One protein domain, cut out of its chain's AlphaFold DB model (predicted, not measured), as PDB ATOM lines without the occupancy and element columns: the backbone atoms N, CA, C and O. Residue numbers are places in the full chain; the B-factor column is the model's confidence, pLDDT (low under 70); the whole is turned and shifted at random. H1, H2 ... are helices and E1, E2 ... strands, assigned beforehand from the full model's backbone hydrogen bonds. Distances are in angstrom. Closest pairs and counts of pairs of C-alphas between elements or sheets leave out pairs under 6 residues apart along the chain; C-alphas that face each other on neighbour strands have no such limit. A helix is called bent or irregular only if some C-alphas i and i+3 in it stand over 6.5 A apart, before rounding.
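Overview. This is residues 3 to 125 of the 150 residues of an uncharacterized protein of Bacillus piezotolerans (UniProt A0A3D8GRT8). One strongly twisted sheet makes a bent frame round a middle of loops: the long bent strands E3 and E8 run side by side along its length, E2 is beside E3 at one end, and E4, E5, E6 and E7 follow one another away from E3 at the other. The unnamed stretches 6 to 20 and 27 to 42 fill much of the space between, E1 adds to the edge of E8, and the short helix H1 sits at the end where E2 is. The printed part has 123 residues, under half of them in named elements, with eight named strands along the chain and then one named helix, H1; the class is mostly strand, and the sheet is branched at E3, which has E2, E4 and E8 as antiparallel neighbours. It is compact, with a radius of gyration of the C-alphas of 14.4 A, and only just elongated, spanning 44 by 29 by 23 A.

Arrangement. Start at E1, residues 3 to 5, antiparallel to E8, residues 104 to 113; N 3 and O 106 are 2.8 A apart. Next, E2, residues 21 to 26, forms a hairpin with E3, residues 43 to 54, where N 24 and O 45 are 2.8 A apart. E2 and E4, residues 58 to 64, lie on one side of E3 and E8 on the other. E3 bends by 97 degrees at residue 46 and E8 by 72 degrees at residue 110; N 50 and O 107 are 2.8 A apart. A meander, each strand the antiparallel neighbour of the one before, runs from E2 through E3, E4, E5, residues 69 to 74, and E6, residues 79 to 83, to E7, residues 91 to 93. Look for N 54 and O 58 at 2.8 A between E3 and E4, N 64 and O 71 at 2.9 A between E4 and E5, N 70 and O 82 at 2.8 A between E5 and E6, and N 81 and O 93 at 2.8 A between E6 and E7. Residues 16 to 17 pair antiparallel with 62 to 63 of E4. H1, residues 118 to 124, is on the sheet at a height of 9.1 A, but only just over none of its strands, with 2 C-alphas falling on E3; the closest C-alphas of E3 and H1, those of Glu 44 and Ser 118, are 6.7 A apart. In H1 every O i to N i+4 pair is within hydrogen-bond range.

Along the chain. Find C-alpha 3 at (49.726, 21.550, 84.874), where E1 begins. E3 starts at C-alpha 43, (50.105, 23.241, 71.819), and measures 24.1 A from first to last C-alpha; E8 measures 22.5 A, E4 16.8 A and E5 16.0 A. H1 ends at C-alpha 124, (40.467, 23.128, 59.841).

Size, cuts and confidence. The C-alphas farthest apart, those of Asn 96 and Arg 124, are 44.9 A apart. The printed part has no cut; the links E1 to E2 and E2 to E3 are long. Its mean pLDDT is 95.4, and no printed residue is under 70.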
ATOM      1  N   LEU A   3      49.844  20.250  85.518       98.06
ATOM      2  CA  LEU A   3      49.726  21.550  84.874       98.06
ATOM      3  C   LEU A   3      48.985  22.527  85.782       98.06
ATOM      4  O   LEU A   3      48.193  22.134  86.636       98.06
ATOM      5  N   THR A   4      49.215  23.812  85.559       98.19
ATOM      6  CA  THR A   4      48.475  24.896  86.205       98.19
ATOM      7  C   THR A   4      47.242  25.233  85.374       98.19
ATOM      8  O   THR A   4      47.344  25.487  84.175       98.19
ATOM      9  N   TRP A   5      46.085  25.311  86.015       98.25
ATOM     10  CA  TRP A   5      44.901  25.958  85.466       98.25
ATOM     11  C   TRP A   5      44.604  27.205  86.298       98.25
ATOM     12  O   TRP A   5      44.619  27.158  87.530       98.25
ATOM     13  N   LYS A   6      44.383  28.333  85.625       96.12
ATOM     14  CA  LYS A   6      44.000  29.597  86.251       96.12
ATOM     15  C   LYS A   6      42.921  30.251  85.391       96.12
ATOM     16  O   LYS A   6      43.058  30.219  84.167       96.12
ATOM     17  N   PRO A   7      41.901  30.864  85.996       95.56
ATOM     18  CA  PRO A   7      40.865  31.526  85.232       95.56
ATOM     19  C   PRO A   7      41.409  32.824  84.618       95.56
ATOM     20  O   PRO A   7      42.028  33.645  85.299       95.56
ATOM     21  N   ASN A   8      41.166  33.009  83.325       93.19
ATOM     22  CA  ASN A   8      41.219  34.298  82.640       93.19
ATOM     23  C   ASN A   8      39.858  35.013  82.679       93.19
ATOM     24  O   ASN A   8      39.814  36.213  82.407       93.19
ATOM     25  N   TRP A   9      38.801  34.290  83.075       93.12
ATOM     26  CA  TRP A   9      37.408  34.738  83.134       93.12
ATOM     27  C   TRP A   9      36.820  35.007  81.737       93.12
ATOM     28  O   TRP A   9      37.429  34.665  80.725       93.12
ATOM     29  N   TYR A  10      35.623  35.589  81.677       88.50
ATOM     30  CA  TYR A  10      34.924  35.990  80.449       88.50
ATOM     31  C   TYR A  10      34.547  34.847  79.496       88.50
ATOM     32  O   TYR A  10      34.536  35.044  78.283       88.50
ATOM     33  N   GLU A  11      34.256  33.652  80.026       82.19
ATOM     34  CA  GLU A  11      33.974  32.448  79.216       82.19
ATOM     35  C   GLU A  11      35.135  32.096  78.264       82.19
ATOM     36  O   GLU A  11      34.950  31.470  77.224       82.19
ATOM     37  N   LEU A  12      36.356  32.526  78.606       84.94
ATOM     38  CA  LEU A  12      37.536  32.290  77.787       84.94
ATOM     39  C   LEU A  12      38.311  31.062  78.234       84.94
ATOM     40  O   LEU A  12      39.309  30.766  77.615       84.94
ATOM     41  N   ASP A  13      37.966  30.363  79.308       94.12
ATOM     42  CA  ASP A  13      38.811  29.265  79.787       94.12
ATOM     43  C   ASP A  13      38.279  27.900  79.366       94.12
ATOM     44  O   ASP A  13      37.075  27.650  79.387       94.12
ATOM     45  N   GLN A  14      39.194  26.979  79.073       95.00
ATOM     46  CA  GLN A  14      38.849  25.588  78.795       95.00
ATOM     47  C   GLN A  14      38.243  24.927  80.048       95.00
ATOM     48  O   GLN A  14      38.856  25.007  81.124       95.00
ATOM     49  N   PRO A  15      37.099  24.223  79.932       96.75
ATOM     50  CA  PRO A  15      36.613  23.356  80.999       96.75
ATOM     51  C   PRO A  15      37.637  22.259  81.311       96.75
ATOM     52  O   PRO A  15      38.216  21.671  80.400       96.75
ATOM     53  N   VAL A  16      37.824  21.943  82.591       98.00
ATOM     54  CA  VAL A  16      38.659  20.816  83.041       98.00
ATOM     55  C   VAL A  16      37.854  19.960  84.008       98.00
ATOM     56  O   VAL A  16      37.482  20.414  85.083       98.00
ATOM     57  N   ILE A  17      37.523  18.729  83.624       98.56
ATOM     58  CA  ILE A  17      36.629  17.843  84.388       98.56
ATOM     59  C   ILE A  17      37.278  16.466  84.479       98.56
ATOM     60  O   ILE A  17      37.716  15.940  83.464       98.56
ATOM     61  N   ILE A  18      37.338  15.870  85.672       98.56
ATOM     62  CA  ILE A  18      37.942  14.544  85.863       98.56
ATOM     63  C   ILE A  18      37.248  13.498  84.974       98.56
ATOM     64  O   ILE A  18      36.021  13.445  84.889       98.56
ATOM     65  N   GLY A  19      38.052  12.655  84.323       98.31
ATOM     66  CA  GLY A  19      37.625  11.640  83.359       98.31
ATOM     67  C   GLY A  19      37.333  12.192  81.962       98.31
ATOM     68  O   GLY A  19      36.922  11.436  81.079       98.31
ATOM     69  N   ASP A  20      37.511  13.498  81.738       98.44
ATOM     70  CA  ASP A  20      37.321  14.082  80.421       98.44
ATOM     71  C   ASP A  20      38.486  13.746  79.492       98.44
ATOM     72  O   ASP A  20      39.621  14.160  79.735       98.44
ATOM     73  N   ILE A  21      38.174  13.008  78.424       98.25
ATOM     74  CA  ILE A  21      39.081  12.738  77.311       98.25
ATOM     75  C   ILE A  21      38.704  13.668  76.161       98.25
ATOM     76  O   ILE A  21      37.623  13.539  75.566       98.25
ATOM     77  N   ASP A  22      39.585  14.613  75.855       97.50
ATOM     78  CA  ASP A  22      39.390  15.601  74.796       97.50
ATOM     79  C   ASP A  22      40.735  16.176  74.320       97.50
ATOM     80  O   ASP A  22      41.813  15.794  74.788       97.50
ATOM     81  N   TYR A  23      40.653  17.098  73.364       96.44
ATOM     82  CA  TYR A  23      41.752  17.966  72.981       96.44
ATOM     83  C   TYR A  23      41.817  19.168  73.919       96.44
ATOM     84  O   TYR A  23      40.857  19.936  74.016       96.44
ATOM     85  N   PHE A  24      42.973  19.342  74.548       97.19
ATOM     86  CA  PHE A  24      43.306  20.469  75.403       97.19
ATOM     87  C   PHE A  24      44.441  21.277  74.786       97.19
ATOM     88  O   PHE A  24      45.308  20.734  74.098       97.19
ATOM     89  N   TYR A  25      44.459  22.573  75.065       97.31
ATOM     90  CA  TYR A  25      45.499  23.481  74.606       97.31
ATOM     91  C   TYR A  25      46.368  23.928  75.773       97.31
ATOM     92  O   TYR A  25      45.873  24.421  76.792       97.31
ATOM     93  N   LEU A  26      47.674  23.762  75.603       97.44
ATOM     94  CA  LEU A  26      48.696  24.118  76.574       97.44
ATOM     95  C   LEU A  26      49.550  25.270  76.055       97.44
ATOM     96  O   LEU A  26      49.655  25.499  74.847       97.44
ATOM     97  N   ASP A  27      50.194  25.977  76.976       95.75
ATOM     98  CA  ASP A  27      51.202  26.958  76.611       95.75
ATOM     99  C   ASP A  27      52.448  26.269  76.034       95.75
ATOM    100  O   ASP A  27      52.707  25.088  76.264       95.75
ATOM    101  N   LYS A  28      53.285  27.035  75.331       90.56
ATOM    102  CA  LYS A  28      54.546  26.546  74.748       90.56
ATOM    103  C   LYS A  28      55.502  25.915  75.767       90.56
ATOM    104  O   LYS A  28      56.353  25.115  75.393       90.56
ATOM    105  N   GLY A  29      55.416  26.326  77.034       92.00
ATOM    106  CA  GLY A  29      56.206  25.760  78.123       92.00
ATOM    107  C   GLY A  29      55.635  24.467  78.704       92.00
ATOM    108  O   GLY A  29      56.324  23.855  79.520       92.00
ATOM    109  N   GLU A  30      54.416  24.079  78.316       93.19
ATOM    110  CA  GLU A  30      53.670  22.922  78.824       93.19
ATOM    111  C   GLU A  30      53.550  22.924  80.348       93.19
ATOM    112  O   GLU A  30      53.707  21.908  81.028       93.19
ATOM    113  N   LYS A  31      53.316  24.111  80.901       95.62
ATOM    114  CA  LYS A  31      53.140  24.338  82.336       95.62
ATOM    115  C   LYS A  31      51.705  24.676  82.677       95.62
ATOM    116  O   LYS A  31      51.319  24.504  83.833       95.62
ATOM    117  N   MET A  32      50.932  25.180  81.719       96.75
ATOM    118  CA  MET A  32      49.577  25.636  81.968       96.75
ATOM    119  C   MET A  32      48.633  25.414  80.798       96.75
ATOM    120  O   MET A  32      49.042  25.395  79.640       96.75
ATOM    121  N   PHE A  33      47.351  25.299  81.130       97.44
ATOM    122  CA  PHE A  33      46.280  25.423  80.150       97.44
ATOM    123  C   PHE A  33      46.231  26.868  79.645       97.44
ATOM    124  O   PHE A  33      46.328  27.809  80.441       97.44
ATOM    125  N   VAL A  34      46.094  27.047  78.331       95.88
ATOM    126  CA  VAL A  34      45.781  28.363  77.755       95.88
ATOM    127  C   VAL A  34      44.278  28.631  77.833       95.88
ATOM    128  O   VAL A  34      43.482  27.728  78.090       95.88
ATOM    129  N   ASN A  35      43.884  29.881  77.626       91.44
ATOM    130  CA  ASN A  35      42.488  30.212  77.371       91.44
ATOM    131  C   ASN A  35      42.108  29.861  75.917       91.44
ATOM    132  O   ASN A  35      42.956  29.556  75.085       91.44
ATOM    133  N   ASP A  36      40.825  29.943  75.608       85.19
ATOM    134  CA  ASP A  36      40.195  29.763  74.307       85.19
ATOM    135  C   ASP A  36      40.448  30.948  73.352       85.19
ATOM    136  O   ASP A  36      39.880  31.007  72.254       85.19
ATOM    137  N   LEU A  37      41.332  31.895  73.712       88.12
ATOM    138  CA  LEU A  37      41.837  32.866  72.746       88.12
ATOM    139  C   LEU A  37      42.779  32.160  71.774       88.12
ATOM    140  O   LEU A  37      43.945  31.903  72.048       88.12
ATOM    141  N   VAL A  38      42.236  31.910  70.591       89.81
ATOM    142  CA  VAL A  38      42.900  31.237  69.482       89.81
ATOM    143  C   VAL A  38      44.281  31.837  69.170       89.81
ATOM    144  O   VAL A  38      44.398  33.012  68.812       89.81
ATOM    145  N   SER A  39      45.320  31.001  69.201       93.69
ATOM    146  CA  SER A  39      46.723  31.390  69.041       93.69
ATOM    147  C   SER A  39      47.536  30.358  68.236       93.69
ATOM    148  O   SER A  39      47.196  29.176  68.113       93.69
ATOM    149  N   SER A  40      48.613  30.828  67.598       95.19
ATOM    150  CA  SER A  40      49.587  29.977  66.896       95.19
ATOM    151  C   SER A  40      50.647  29.377  67.819       95.19
ATOM    152  O   SER A  40      51.341  28.459  67.402       95.19
ATOM    153  N   GLU A  41      50.793  29.897  69.039       94.62
ATOM    154  CA  GLU A  41      51.784  29.413  70.014       94.62
ATOM    155  C   GLU A  41      51.238  28.302  70.923       94.62
ATOM    156  O   GLU A  41      51.997  27.732  71.707       94.62
ATOM    157  N   ASP A  42      49.942  28.007  70.828       95.44
ATOM    158  CA  ASP A  42      49.302  26.965  71.624       95.44
ATOM    159  C   ASP A  42      49.736  25.583  71.147       95.44
ATOM    160  O   ASP A  42      49.892  25.344  69.946       95.44
ATOM    161  N   LYS A  43      49.845  24.651  72.091       96.81
ATOM    162  CA  LYS A  43      50.105  23.241  71.819       96.81
ATOM    163  C   LYS A  43      48.851  22.427  72.101       96.81
ATOM    164  O   LYS A  43      48.429  22.330  73.250       96.81
ATOM    165  N   GLU A  44      48.259  21.836  71.069       97.38
ATOM    166  CA  GLU A  44      47.127  20.925  71.228       97.38
ATOM    167  C   GLU A  44      47.604  19.512  71.597       97.38
ATOM    168  O   GLU A  44      48.462  18.915  70.934       97.38
ATOM    169  N   VAL A  45      47.007  18.962  72.648       97.62
ATOM    170  CA  VAL A  45      47.230  17.596  73.120       97.62
ATOM    171  C   VAL A  45      45.895  16.883  73.281       97.62
ATOM    172  O   VAL A  45      44.923  17.475  73.738       97.62
ATOM    173  N   CYS A  46      45.837  15.606  72.924       98.00
ATOM    174  CA  CYS A  46      44.741  14.723  73.305       98.00
ATOM    175  C   CYS A  46      45.124  14.029  74.612       98.00
ATOM    176  O   CYS A  46      46.199  13.427  74.703       98.00
ATOM    177  N   GLY A  47      44.270  14.102  75.627       98.12
ATOM    178  CA  GLY A  47      44.562  13.503  76.924       98.12
ATOM    179  C   GLY A  47      43.342  13.371  77.816       98.12
ATOM    180  O   GLY A  47      42.243  13.758  77.433       98.12
ATOM    181  N   GLU A  48      43.557  12.809  79.001       98.69
ATOM    182  CA  GLU A  48      42.542  12.626  80.036       98.69
ATOM    183  C   GLU A  48      42.870  13.439  81.286       98.69
ATOM    184  O   GLU A  48      43.989  13.367  81.799       98.69
ATOM    185  N   ILE A  49      41.893  14.172  81.810       98.75
ATOM    186  CA  ILE A  49      42.015  14.835  83.111       98.75
ATOM    187  C   ILE A  49      41.855  13.790  84.218       98.75
ATOM    188  O   ILE A  49      40.783  13.220  84.399       98.75
ATOM    189  N   ILE A  50      42.910  13.555  84.990       98.62
ATOM    190  CA  ILE A  50      42.958  12.505  86.015       98.62
ATOM    191  C   ILE A  50      42.583  13.047  87.394       98.62
ATOM    192  O   ILE A  50      41.850  12.403  88.144       98.62
ATOM    193  N   GLN A  51      43.082  14.232  87.739       98.56
ATOM    194  CA  GLN A  51      42.889  14.821  89.061       98.56
ATOM    195  C   GLN A  51      42.923  16.344  88.981       98.56
ATOM    196  O   GLN A  51      43.672  16.919  88.194       98.56
ATOM    197  N   ILE A  52      42.141  17.004  89.835       98.81
ATOM    198  CA  ILE A  52      42.179  18.454  90.025       98.81
ATOM    199  C   ILE A  52      42.320  18.720  91.520       98.81
ATOM    200  O   ILE A  52      41.525  18.231  92.326       98.81
ATOM    201  N   THR A  53      43.331  19.497  91.897       98.50
ATOM    202  CA  THR A  53      43.582  19.867  93.292       98.50
ATOM    203  C   THR A  53      43.777  21.365  93.447       98.50
ATOM    204  O   THR A  53      44.337  22.045  92.586       98.50
ATOM    205  N   HIS A  54      43.323  21.874  94.581       98.38
ATOM    206  CA  HIS A  54      43.436  23.261  94.980       98.38
ATOM    207  C   HIS A  54      43.895  23.345  96.434       98.38
ATOM    208  O   HIS A  54      43.456  22.568  97.285       98.38
ATOM    209  N   ARG A  55      44.747  24.323  96.746       97.31
ATOM    210  CA  ARG A  55      45.342  24.454  98.082       97.31
ATOM    211  C   ARG A  55      44.304  24.666  99.187       97.31
ATOM    212  O   ARG A  55      44.481  24.152 100.286       97.31
ATOM    213  N   GLU A  56      43.260  25.441  98.909       96.25
ATOM    214  CA  GLU A  56      42.248  25.829  99.907       96.25
ATOM    215  C   GLU A  56      40.986  24.960  99.847       96.25
ATOM    216  O   GLU A  56      40.310  24.791 100.856       96.25
ATOM    217  N   LEU A  57      40.674  24.408  98.670       96.19
ATOM    218  CA  LEU A  57      39.418  23.690  98.415       96.19
ATOM    219  C   LEU A  57      39.604  22.167  98.428       96.19
ATOM    220  O   LEU A  57      38.624  21.430  98.458       96.19
ATOM    221  N   GLY A  58      40.850  21.688  98.418       97.06
ATOM    222  CA  GLY A  58      41.155  20.270  98.295       97.06
ATOM    223  C   GLY A  58      40.938  19.769  96.869       97.06
ATOM    224  O   GLY A  58      41.338  20.416  95.904       97.06
ATOM    225  N   GLU A  59      40.352  18.584  96.738       98.00
ATOM    226  CA  GLU A  59      40.099  17.948  95.443       98.00
ATOM    227  C   GLU A  59      38.776  18.418  94.827       98.00
ATOM    228  O   GLU A  59      37.767  18.574  95.520       98.00
ATOM    229  N   LEU A  60      38.783  18.604  93.509       98.56
ATOM    230  CA  LEU A  60      37.614  18.985  92.719       98.56
ATOM    231  C   LEU A  60      37.252  17.864  91.741       98.56
ATOM    232  O   LEU A  60      38.126  17.132  91.290       98.56
ATOM    233  N   LEU A  61      35.973  17.768  91.379       98.50
ATOM    234  CA  LEU A  61      35.494  16.924  90.278       98.50
ATOM    235  C   LEU A  61      35.654  17.614  88.922       98.50
ATOM    236  O   LEU A  61      35.871  16.953  87.910       98.50
ATOM    237  N   GLY A  62      35.546  18.942  88.888       98.31
ATOM    238  CA  GLY A  62      35.686  19.693  87.650       98.31
ATOM    239  C   GLY A  62      35.484  21.190  87.808       98.31
ATOM    240  O   GLY A  62      34.881  21.664  88.769       98.31
ATOM    241  N   ILE A  63      35.984  21.924  86.826       98.19
ATOM    242  CA  ILE A  63      35.787  23.353  86.634       98.19
ATOM    243  C   ILE A  63      35.095  23.509  85.288       98.19
ATOM    244  O   ILE A  63      35.651  23.195  84.234       98.19
ATOM    245  N   LEU A  64      33.847  23.952  85.342       97.25
ATOM    246  CA  LEU A  64      33.012  24.182  84.180       97.25
ATOM    247  C   LEU A  64      32.939  25.683  83.918       97.25
ATOM    248  O   LEU A  64      32.507  26.448  84.776       97.25
ATOM    249  N   THR A  65      33.302  26.078  82.709       95.88
ATOM    250  CA  THR A  65      33.468  27.481  82.310       95.88
ATOM    251  C   THR A  65      32.488  27.915  81.225       95.88
ATOM    252  O   THR A  65      32.698  28.925  80.574       95.88
ATOM    253  N   ILE A  66      31.417  27.140  81.020       90.88
ATOM    254  CA  ILE A  66      30.382  27.412  80.017       90.88
ATOM    255  C   ILE A  66      29.348  28.386  80.593       90.88
ATOM    256  O   ILE A  66      28.721  28.087  81.615       90.88
ATOM    257  N   GLY A  67      29.089  29.477  79.873       88.12
ATOM    258  CA  GLY A  67      28.178  30.550  80.260       88.12
ATOM    259  C   GLY A  67      28.845  31.678  81.055       88.12
ATOM    260  O   GLY A  67      30.060  31.740  81.199       88.12
ATOM    261  N   LEU A  68      28.014  32.575  81.593       89.81
ATOM    262  CA  LEU A  68      28.446  33.829  82.233       89.81
ATOM    263  C   LEU A  68      29.016  33.653  83.654       89.81
ATOM    264  O   LEU A  68      29.572  34.589  84.224       89.81
ATOM    265  N   SER A  69      28.910  32.446  84.215       94.75
ATOM    266  CA  SER A  69      29.465  32.108  85.524       94.75
ATOM    267  C   SER A  69      30.161  30.757  85.471       94.75
ATOM    268  O   SER A  69      29.639  29.787  84.912       94.75
ATOM    269  N   TYR A  70      31.316  30.666  86.118       96.69
ATOM    270  CA  TYR A  70      32.058  29.421  86.252       96.69
ATOM    271  C   TYR A  70      31.503  28.616  87.422       96.69
ATOM    272  O   TYR A  70      31.137  29.170  88.460       96.69
ATOM    273  N   LYS A  71      31.455  27.292  87.273       97.31
ATOM    274  CA  LYS A  71      31.032  26.363  88.325       97.31
ATOM    275  C   LYS A  71      32.188  25.447  88.688       97.31
ATOM    276  O   LYS A  71      32.693  24.704  87.849       97.31
ATOM    277  N   PHE A  72      32.577  25.489  89.954       98.06
ATOM    278  CA  PHE A  72      33.648  24.676  90.518       98.06
ATOM    279  C   PHE A  72      33.016  23.558  91.342       98.06
ATOM    280  O   PHE A  72      32.451  23.813  92.406       98.06
ATOM    281  N   PHE A  73      33.079  22.332  90.832       98.19
ATOM    282  CA  PHE A  73      32.491  21.148  91.450       98.19
ATOM    283  C   PHE A  73      33.491  20.517  92.416       98.19
ATOM    284  O   PHE A  73      34.587  20.114  92.021       98.19
ATOM    285  N   LEU A  74      33.114  20.432  93.686       97.19
ATOM    286  CA  LEU A  74      33.906  19.849  94.764       97.19
ATOM    287  C   LEU A  74      33.770  18.322  94.774       97.19
ATOM    288  O   LEU A  74      32.817  17.766  94.227       97.19
ATOM    289  N   LYS A  75      34.709  17.629  95.431       96.38
ATOM    290  CA  LYS A  75      34.722  16.156  95.535       96.38
ATOM    291  C   LYS A  75      33.423  15.542  96.073       96.38
ATOM    292  O   LYS A  75      33.107  14.402  95.740       96.38
ATOM    293  N   ASP A  76      32.686  16.264  96.912       93.81
ATOM    294  CA  ASP A  76      31.417  15.804  97.486       93.81
ATOM    295  C   ASP A  76      30.207  15.968  96.543       93.81
ATOM    296  O   ASP A  76      29.089  15.610  96.914       93.81
ATOM    297  N   GLY A  77      30.421  16.476  95.325       92.56
ATOM    298  CA  GLY A  77      29.384  16.708  94.318       92.56
ATOM    299  C   GLY A  77      28.678  18.059  94.446       92.56
ATOM    300  O   GLY A  77      27.880  18.408  93.575       92.56
ATOM    301  N   THR A  78      28.964  18.841  95.489       95.06
ATOM    302  CA  THR A  78      28.498  20.229  95.572       95.06
ATOM    303  C   THR A  78      29.308  21.124  94.636       95.06
ATOM    304  O   THR A  78      30.372  20.744  94.149       95.06
ATOM    305  N   PHE A  79      28.812  22.328  94.355       96.81
ATOM    306  CA  PHE A  79      29.558  23.311  93.578       96.81
ATOM    307  C   PHE A  79      29.384  24.713  94.147       96.81
ATOM    308  O   PHE A  79      28.395  25.012  94.823       96.81
ATOM    309  N   PHE A  80      30.329  25.581  93.812       97.25
ATOM    310  CA  PHE A  80      30.158  27.018  93.946       97.25
ATOM    311  C   PHE A  80      30.264  27.697  92.587       97.25
ATOM    312  O   PHE A  80      30.941  27.214  91.676       97.25
ATOM    313  N   GLN A  81      29.527  28.789  92.453       96.75
ATOM    314  CA  GLN A  81      29.399  29.577  91.244       96.75
ATOM    315  C   GLN A  81      30.150  30.894  91.412       96.75
ATOM    316  O   GLN A  81      30.069  31.535  92.462       96.75
ATOM    317  N   VAL A  82      30.886  31.269  90.374       97.12
ATOM    318  CA  VAL A  82      31.755  32.440  90.347       97.12
ATOM    319  C   VAL A  82      31.417  33.250  89.109       97.12
ATOM    320  O   VAL A  82      31.437  32.707  88.006       97.12
ATOM    321  N   ASP A  83      31.111  34.525  89.297       95.81
ATOM    322  CA  ASP A  83      30.887  35.477  88.212       95.81
ATOM    323  C   ASP A  83      32.146  35.530  87.328       95.81
ATOM    324  O   ASP A  83      33.274  35.621  87.832       95.81
ATOM    325  N   ALA A  84      31.955  35.399  86.016       94.75
ATOM    326  CA  ALA A  84      33.023  35.476  85.027       94.75
ATOM    327  C   ALA A  84      32.902  36.708  84.114       94.75
ATOM    328  O   ALA A  84      33.772  36.892  83.268       94.75
ATOM    329  N   GLU A  85      31.876  37.545  84.261       92.81
ATOM    330  CA  GLU A  85      31.558  38.642  83.344       92.81
ATOM    331  C   GLU A  85      31.583  40.010  84.038       92.81
ATOM    332  O   GLU A  85      32.489  40.810  83.782       92.81
ATOM    333  N   GLU A  86      30.606  40.304  84.901       93.31
ATOM    334  CA  GLU A  86      30.445  41.634  85.499       93.31
ATOM    335  C   GLU A  86      31.423  41.855  86.656       93.31
ATOM    336  O   GLU A  86      32.050  42.915  86.749       93.31
ATOM    337  N   ASN A  87      31.593  40.845  87.513       95.00
ATOM    338  CA  ASN A  87      32.475  40.890  88.676       95.00
ATOM    339  C   ASN A  87      33.395  39.655  88.718       95.00
ATOM    340  O   ASN A  87      33.263  38.822  89.620       95.00
ATOM    341  N   PRO A  88      34.357  39.522  87.781       94.56
ATOM    342  CA  PRO A  88      35.185  38.328  87.656       94.56
ATOM    343  C   PRO A  88      35.833  37.879  88.971       94.56
ATOM    344  O   PRO A  88      36.542  38.642  89.633       94.56
ATOM    345  N   GLY A  89      35.607  36.618  89.340       94.31
ATOM    346  CA  GLY A  89      36.135  36.029  90.572       94.31
ATOM    347  C   GLY A  89      35.265  36.250  91.813       94.31
ATOM    348  O   GLY A  89      35.590  35.724  92.882       94.31
ATOM    349  N   GLN A  90      34.156  36.988  91.709       95.50
ATOM    350  CA  GLN A  90      33.183  37.100  92.790       95.50
ATOM    351  C   GLN A  90      32.382  35.800  92.913       95.50
ATOM    352  O   GLN A  90      31.727  35.360  91.975       95.50
ATOM    353  N   ILE A  91      32.403  35.191  94.099       96.69
ATOM    354  CA  ILE A  91      31.585  34.011  94.397       96.69
ATOM    355  C   ILE A  91      30.130  34.462  94.564       96.69
ATOM    356  O   ILE A  91      29.808  35.207  95.491       96.69
ATOM    357  N   GLU A  92      29.260  34.010  93.667       95.12
ATOM    358  CA  GLU A  92      27.831  34.350  93.639       95.12
ATOM    359  C   GLU A  92      27.013  33.435  94.553       95.12
ATOM    360  O   GLU A  92      26.005  33.848  95.126       95.12
ATOM    361  N   HIS A  93      27.431  32.172  94.670       93.06
ATOM    362  CA  HIS A  93      26.751  31.175  95.486       93.06
ATOM    363  C   HIS A  93      27.658  29.965  95.772       93.06
ATOM    364  O   HIS A  93      28.272  29.452  94.839       93.06
ATOM    365  N   PRO A  94      27.674  29.416  96.999       93.25
ATOM    366  CA  PRO A  94      27.125  29.982  98.229       93.25
ATOM    367  C   PRO A  94      28.051  31.061  98.825       93.25
ATOM    368  O   PRO A  94      29.269  31.022  98.672       93.25
ATOM    369  N   ASN A  95      27.480  32.006  99.576       84.94
ATOM    370  CA  ASN A  95      28.190  33.201 100.071       84.94
ATOM    371  C   ASN A  95      29.227  32.929 101.180       84.94
ATOM    372  O   ASN A  95      29.879  33.855 101.659       84.94
ATOM    373  N   ASN A  96      29.334  31.690 101.660       89.38
ATOM    374  CA  ASN A  96      30.221  31.297 102.755       89.38
ATOM    375  C   ASN A  96      31.550  30.687 102.281       89.38
ATOM    376  O   ASN A  96      32.396  30.381 103.120       89.38
ATOM    377  N   ILE A  97      31.738  30.496 100.974       92.00
ATOM    378  CA  ILE A  97      33.014  30.051 100.411       92.00
ATOM    379  C   ILE A  97      33.877  31.281 100.140       92.00
ATOM    380  O   ILE A  97      33.404  32.312  99.668       92.00
ATOM    381  N   LYS A  98      35.164  31.165 100.468       92.06
ATOM    382  CA  LYS A  98      36.185  32.144 100.121       92.06
ATOM    383  C   LYS A  98      37.342  31.429  99.443       92.06
ATOM    384  O   LYS A  98      37.821  30.428  99.965       92.06
ATOM    385  N   VAL A  99      37.783  31.982  98.320       95.38
ATOM    386  CA  VAL A  99      38.930  31.506  97.548       95.38
ATOM    387  C   VAL A  99      39.891  32.682  97.395       95.38
ATOM    388  O   VAL A  99      39.499  33.725  96.872       95.38
ATOM    389  N   ASN A 100      41.109  32.567  97.924       94.00
ATOM    390  CA  ASN A 100      42.118  33.638  97.857       94.00
ATOM    391  C   ASN A 100      43.167  33.393  96.767       94.00
ATOM    392  O   ASN A 100      43.845  34.332  96.355       94.00
ATOM    393  N   ASP A 101      43.308  32.147  96.328       95.44
ATOM    394  CA  ASP A 101      44.204  31.728  95.258       95.44
ATOM    395  C   ASP A 101      43.362  31.029  94.190       95.44
ATOM    396  O   ASP A 101      42.530  30.198  94.525       95.44
ATOM    397  N   TRP A 102      43.532  31.386  92.920       96.56
ATOM    398  CA  TRP A 102      42.787  30.780  91.805       96.56
ATOM    399  C   TRP A 102      43.679  29.855  90.969       96.56
ATOM    400  O   TRP A 102      43.438  29.651  89.779       96.56
ATOM    401  N   ILE A 103      44.741  29.325  91.578       97.81
ATOM    402  CA  ILE A 103      45.682  28.405  90.945       97.81
ATOM    403  C   ILE A 103      45.312  26.963  91.287       97.81
ATOM    404  O   ILE A 103      45.455  26.509  92.423       97.81
ATOM    405  N   PHE A 104      44.905  26.217  90.266       98.50
ATOM    406  CA  PHE A 104      44.556  24.806  90.369       98.50
ATOM    407  C   PHE A 104      45.653  23.958  89.735       98.50
ATOM    408  O   PHE A 104      46.157  24.281  88.659       98.50
ATOM    409  N   ASN A 105      45.999  22.849  90.383       98.62
ATOM    410  CA  ASN A 105      46.857  21.834  89.789       98.62
ATOM    411  C   ASN A 105      45.974  20.778  89.131       98.62
ATOM    412  O   ASN A 105      45.124  20.179  89.792       98.62
ATOM    413  N   VAL A 106      46.209  20.538  87.851       98.81
ATOM    414  CA  VAL A 106      45.470  19.578  87.039       98.81
ATOM    415  C   VAL A 106      46.440  18.507  86.566       98.81
ATOM    416  O   VAL A 106      47.433  18.804  85.900       98.81
ATOM    417  N   GLU A 107      46.165  17.260  86.917       98.69
ATOM    418  CA  GLU A 107      46.877  16.121  86.361       98.69
ATOM    419  C   GLU A 107      46.236  15.717  85.033       98.69
ATOM    420  O   GLU A 107      45.065  15.346  84.983       98.69
ATOM    421  N   LEU A 108      47.024  15.785  83.962       98.62
ATOM    422  CA  LEU A 108      46.642  15.403  82.608       98.62
ATOM    423  C   LEU A 108      47.462  14.187  82.168       98.62
ATOM    424  O   LEU A 108      48.698  14.227  82.163       98.62
ATOM    425  N   ASN A 109      46.792  13.114  81.765       98.56
ATOM    426  CA  ASN A 109      47.416  11.985  81.091       98.56
ATOM    427  C   ASN A 109      47.381  12.218  79.577       98.56
ATOM    428  O   ASN A 109      46.327  12.103  78.959       98.56
ATOM    429  N   VAL A 110      48.518  12.587  78.985       98.00
ATOM    430  CA  VAL A 110      48.604  12.884  77.548       98.00
ATOM    431  C   VAL A 110      48.729  11.585  76.758       98.00
ATOM    432  O   VAL A 110      49.644  10.796  76.990       98.00
ATOM    433  N   TYR A 111      47.822  11.391  75.802       97.94
ATOM    434  CA  TYR A 111      47.824  10.265  74.869       97.94
ATOM    435  C   TYR A 111      48.552  10.598  73.570       97.94
ATOM    436  O   TYR A 111      49.275   9.759  73.035       97.94
ATOM    437  N   GLU A 112      48.363  11.817  73.065       97.19
ATOM    438  CA  GLU A 112      48.904  12.251  71.780       97.19
ATOM    439  C   GLU A 112      49.173  13.759  71.780       97.19
ATOM    440  O   GLU A 112      48.370  14.549  72.272       97.19
ATOM    441  N   GLU A 113      50.280  14.160  71.160       95.69
ATOM    442  CA  GLU A 113      50.519  15.541  70.742       95.69
ATOM    443  C   GLU A 113      50.193  15.653  69.254       95.69
ATOM    444  O   GLU A 113      50.819  14.987  68.429       95.69
ATOM    445  N   THR A 114      49.217  16.484  68.889       95.38
ATOM    446  CA  THR A 114      48.697  16.492  67.508       95.38
ATOM    447  C   THR A 114      49.581  17.286  66.543       95.38
ATOM    448  O   THR A 114      49.424  17.198  65.323       95.38
ATOM    449  N   GLY A 115      50.488  18.101  67.091       94.50
ATOM    450  CA  GLY A 115      51.297  19.063  66.346       94.50
ATOM    451  C   GLY A 115      50.515  20.282  65.849       94.50
ATOM    452  O   GLY A 115      51.069  21.055  65.071       94.50
ATOM    453  N   LEU A 116      49.255  20.452  66.263       96.38
ATOM    454  CA  LEU A 116      48.420  21.591  65.890       96.38
ATOM    455  C   LEU A 116      48.363  22.632  67.005       96.38
ATOM    456  O   LEU A 116      48.438  22.309  68.189       96.38
ATOM    457  N   SER A 117      48.145  23.882  66.607       96.62
ATOM    458  CA  SER A 117      47.712  24.943  67.517       96.62
ATOM    459  C   SER A 117      46.191  25.131  67.471       96.62
ATOM    460  O   SER A 117      45.522  24.691  66.526       96.62
ATOM    461  N   SER A 118      45.627  25.859  68.436       94.69
ATOM    462  CA  SER A 118      44.198  26.220  68.433       94.69
ATOM    463  C   SER A 118      43.800  27.014  67.179       94.69
ATOM    464  O   SER A 118      42.715  26.806  66.620       94.69
ATOM    465  N   LEU A 119      44.694  27.866  66.659       95.38
ATOM    466  CA  LEU A 119      44.510  28.585  65.392       95.38
ATOM    467  C   LEU A 119      44.411  27.642  64.201       95.38
ATOM    468  O   LEU A 119      43.549  27.820  63.335       95.38
ATOM    469  N   GLU A 120      45.281  26.643  64.135       95.81
ATOM    470  CA  GLU A 120      45.265  25.672  63.050       95.81
ATOM    471  C   GLU A 120      44.044  24.763  63.125       95.81
ATOM    472  O   GLU A 120      43.385  24.554  62.101       95.81
ATOM    473  N   ARG A 121      43.687  24.286  64.323       94.25
ATOM    474  CA  ARG A 121      42.472  23.497  64.542       94.25
ATOM    475  C   ARG A 121      41.234  24.284  64.125       94.25
ATOM    476  O   ARG A 121      40.455  23.805  63.304       94.25
ATOM    477  N   THR A 122      41.105  25.529  64.581       92.06
ATOM    478  CA  THR A 122      39.967  26.403  64.254       92.06
ATOM    479  C   THR A 122      39.816  26.641  62.750       92.06
ATOM    480  O   THR A 122      38.694  26.676  62.241       92.06
ATOM    481  N   LYS A 123      40.930  26.771  62.016       92.75
ATOM    482  CA  LYS A 123      40.919  26.898  60.547       92.75
ATOM    483  C   LYS A 123      40.477  25.614  59.841       92.75
ATOM    484  O   LYS A 123      39.887  25.697  58.767       92.75
ATOM    485  N   ARG A 124      40.780  24.447  60.415       92.44
ATOM    486  CA  ARG A 124      40.467  23.128  59.841       92.44
ATOM    487  C   ARG A 124      39.059  22.641  60.183       92.44
ATOM    488  O   ARG A 124      38.515  21.845  59.427       92.44
ATOM    489  N   THR A 125      38.466  23.109  61.280       90.38
ATOM    490  CA  THR A 125      37.148  22.644  61.733       90.38
ATOM    491  C   THR A 125      36.013  23.501  61.178       90.38
ATOM    492  O   THR A 125      35.891  24.711  61.437       90.38
TER     493      THR A 125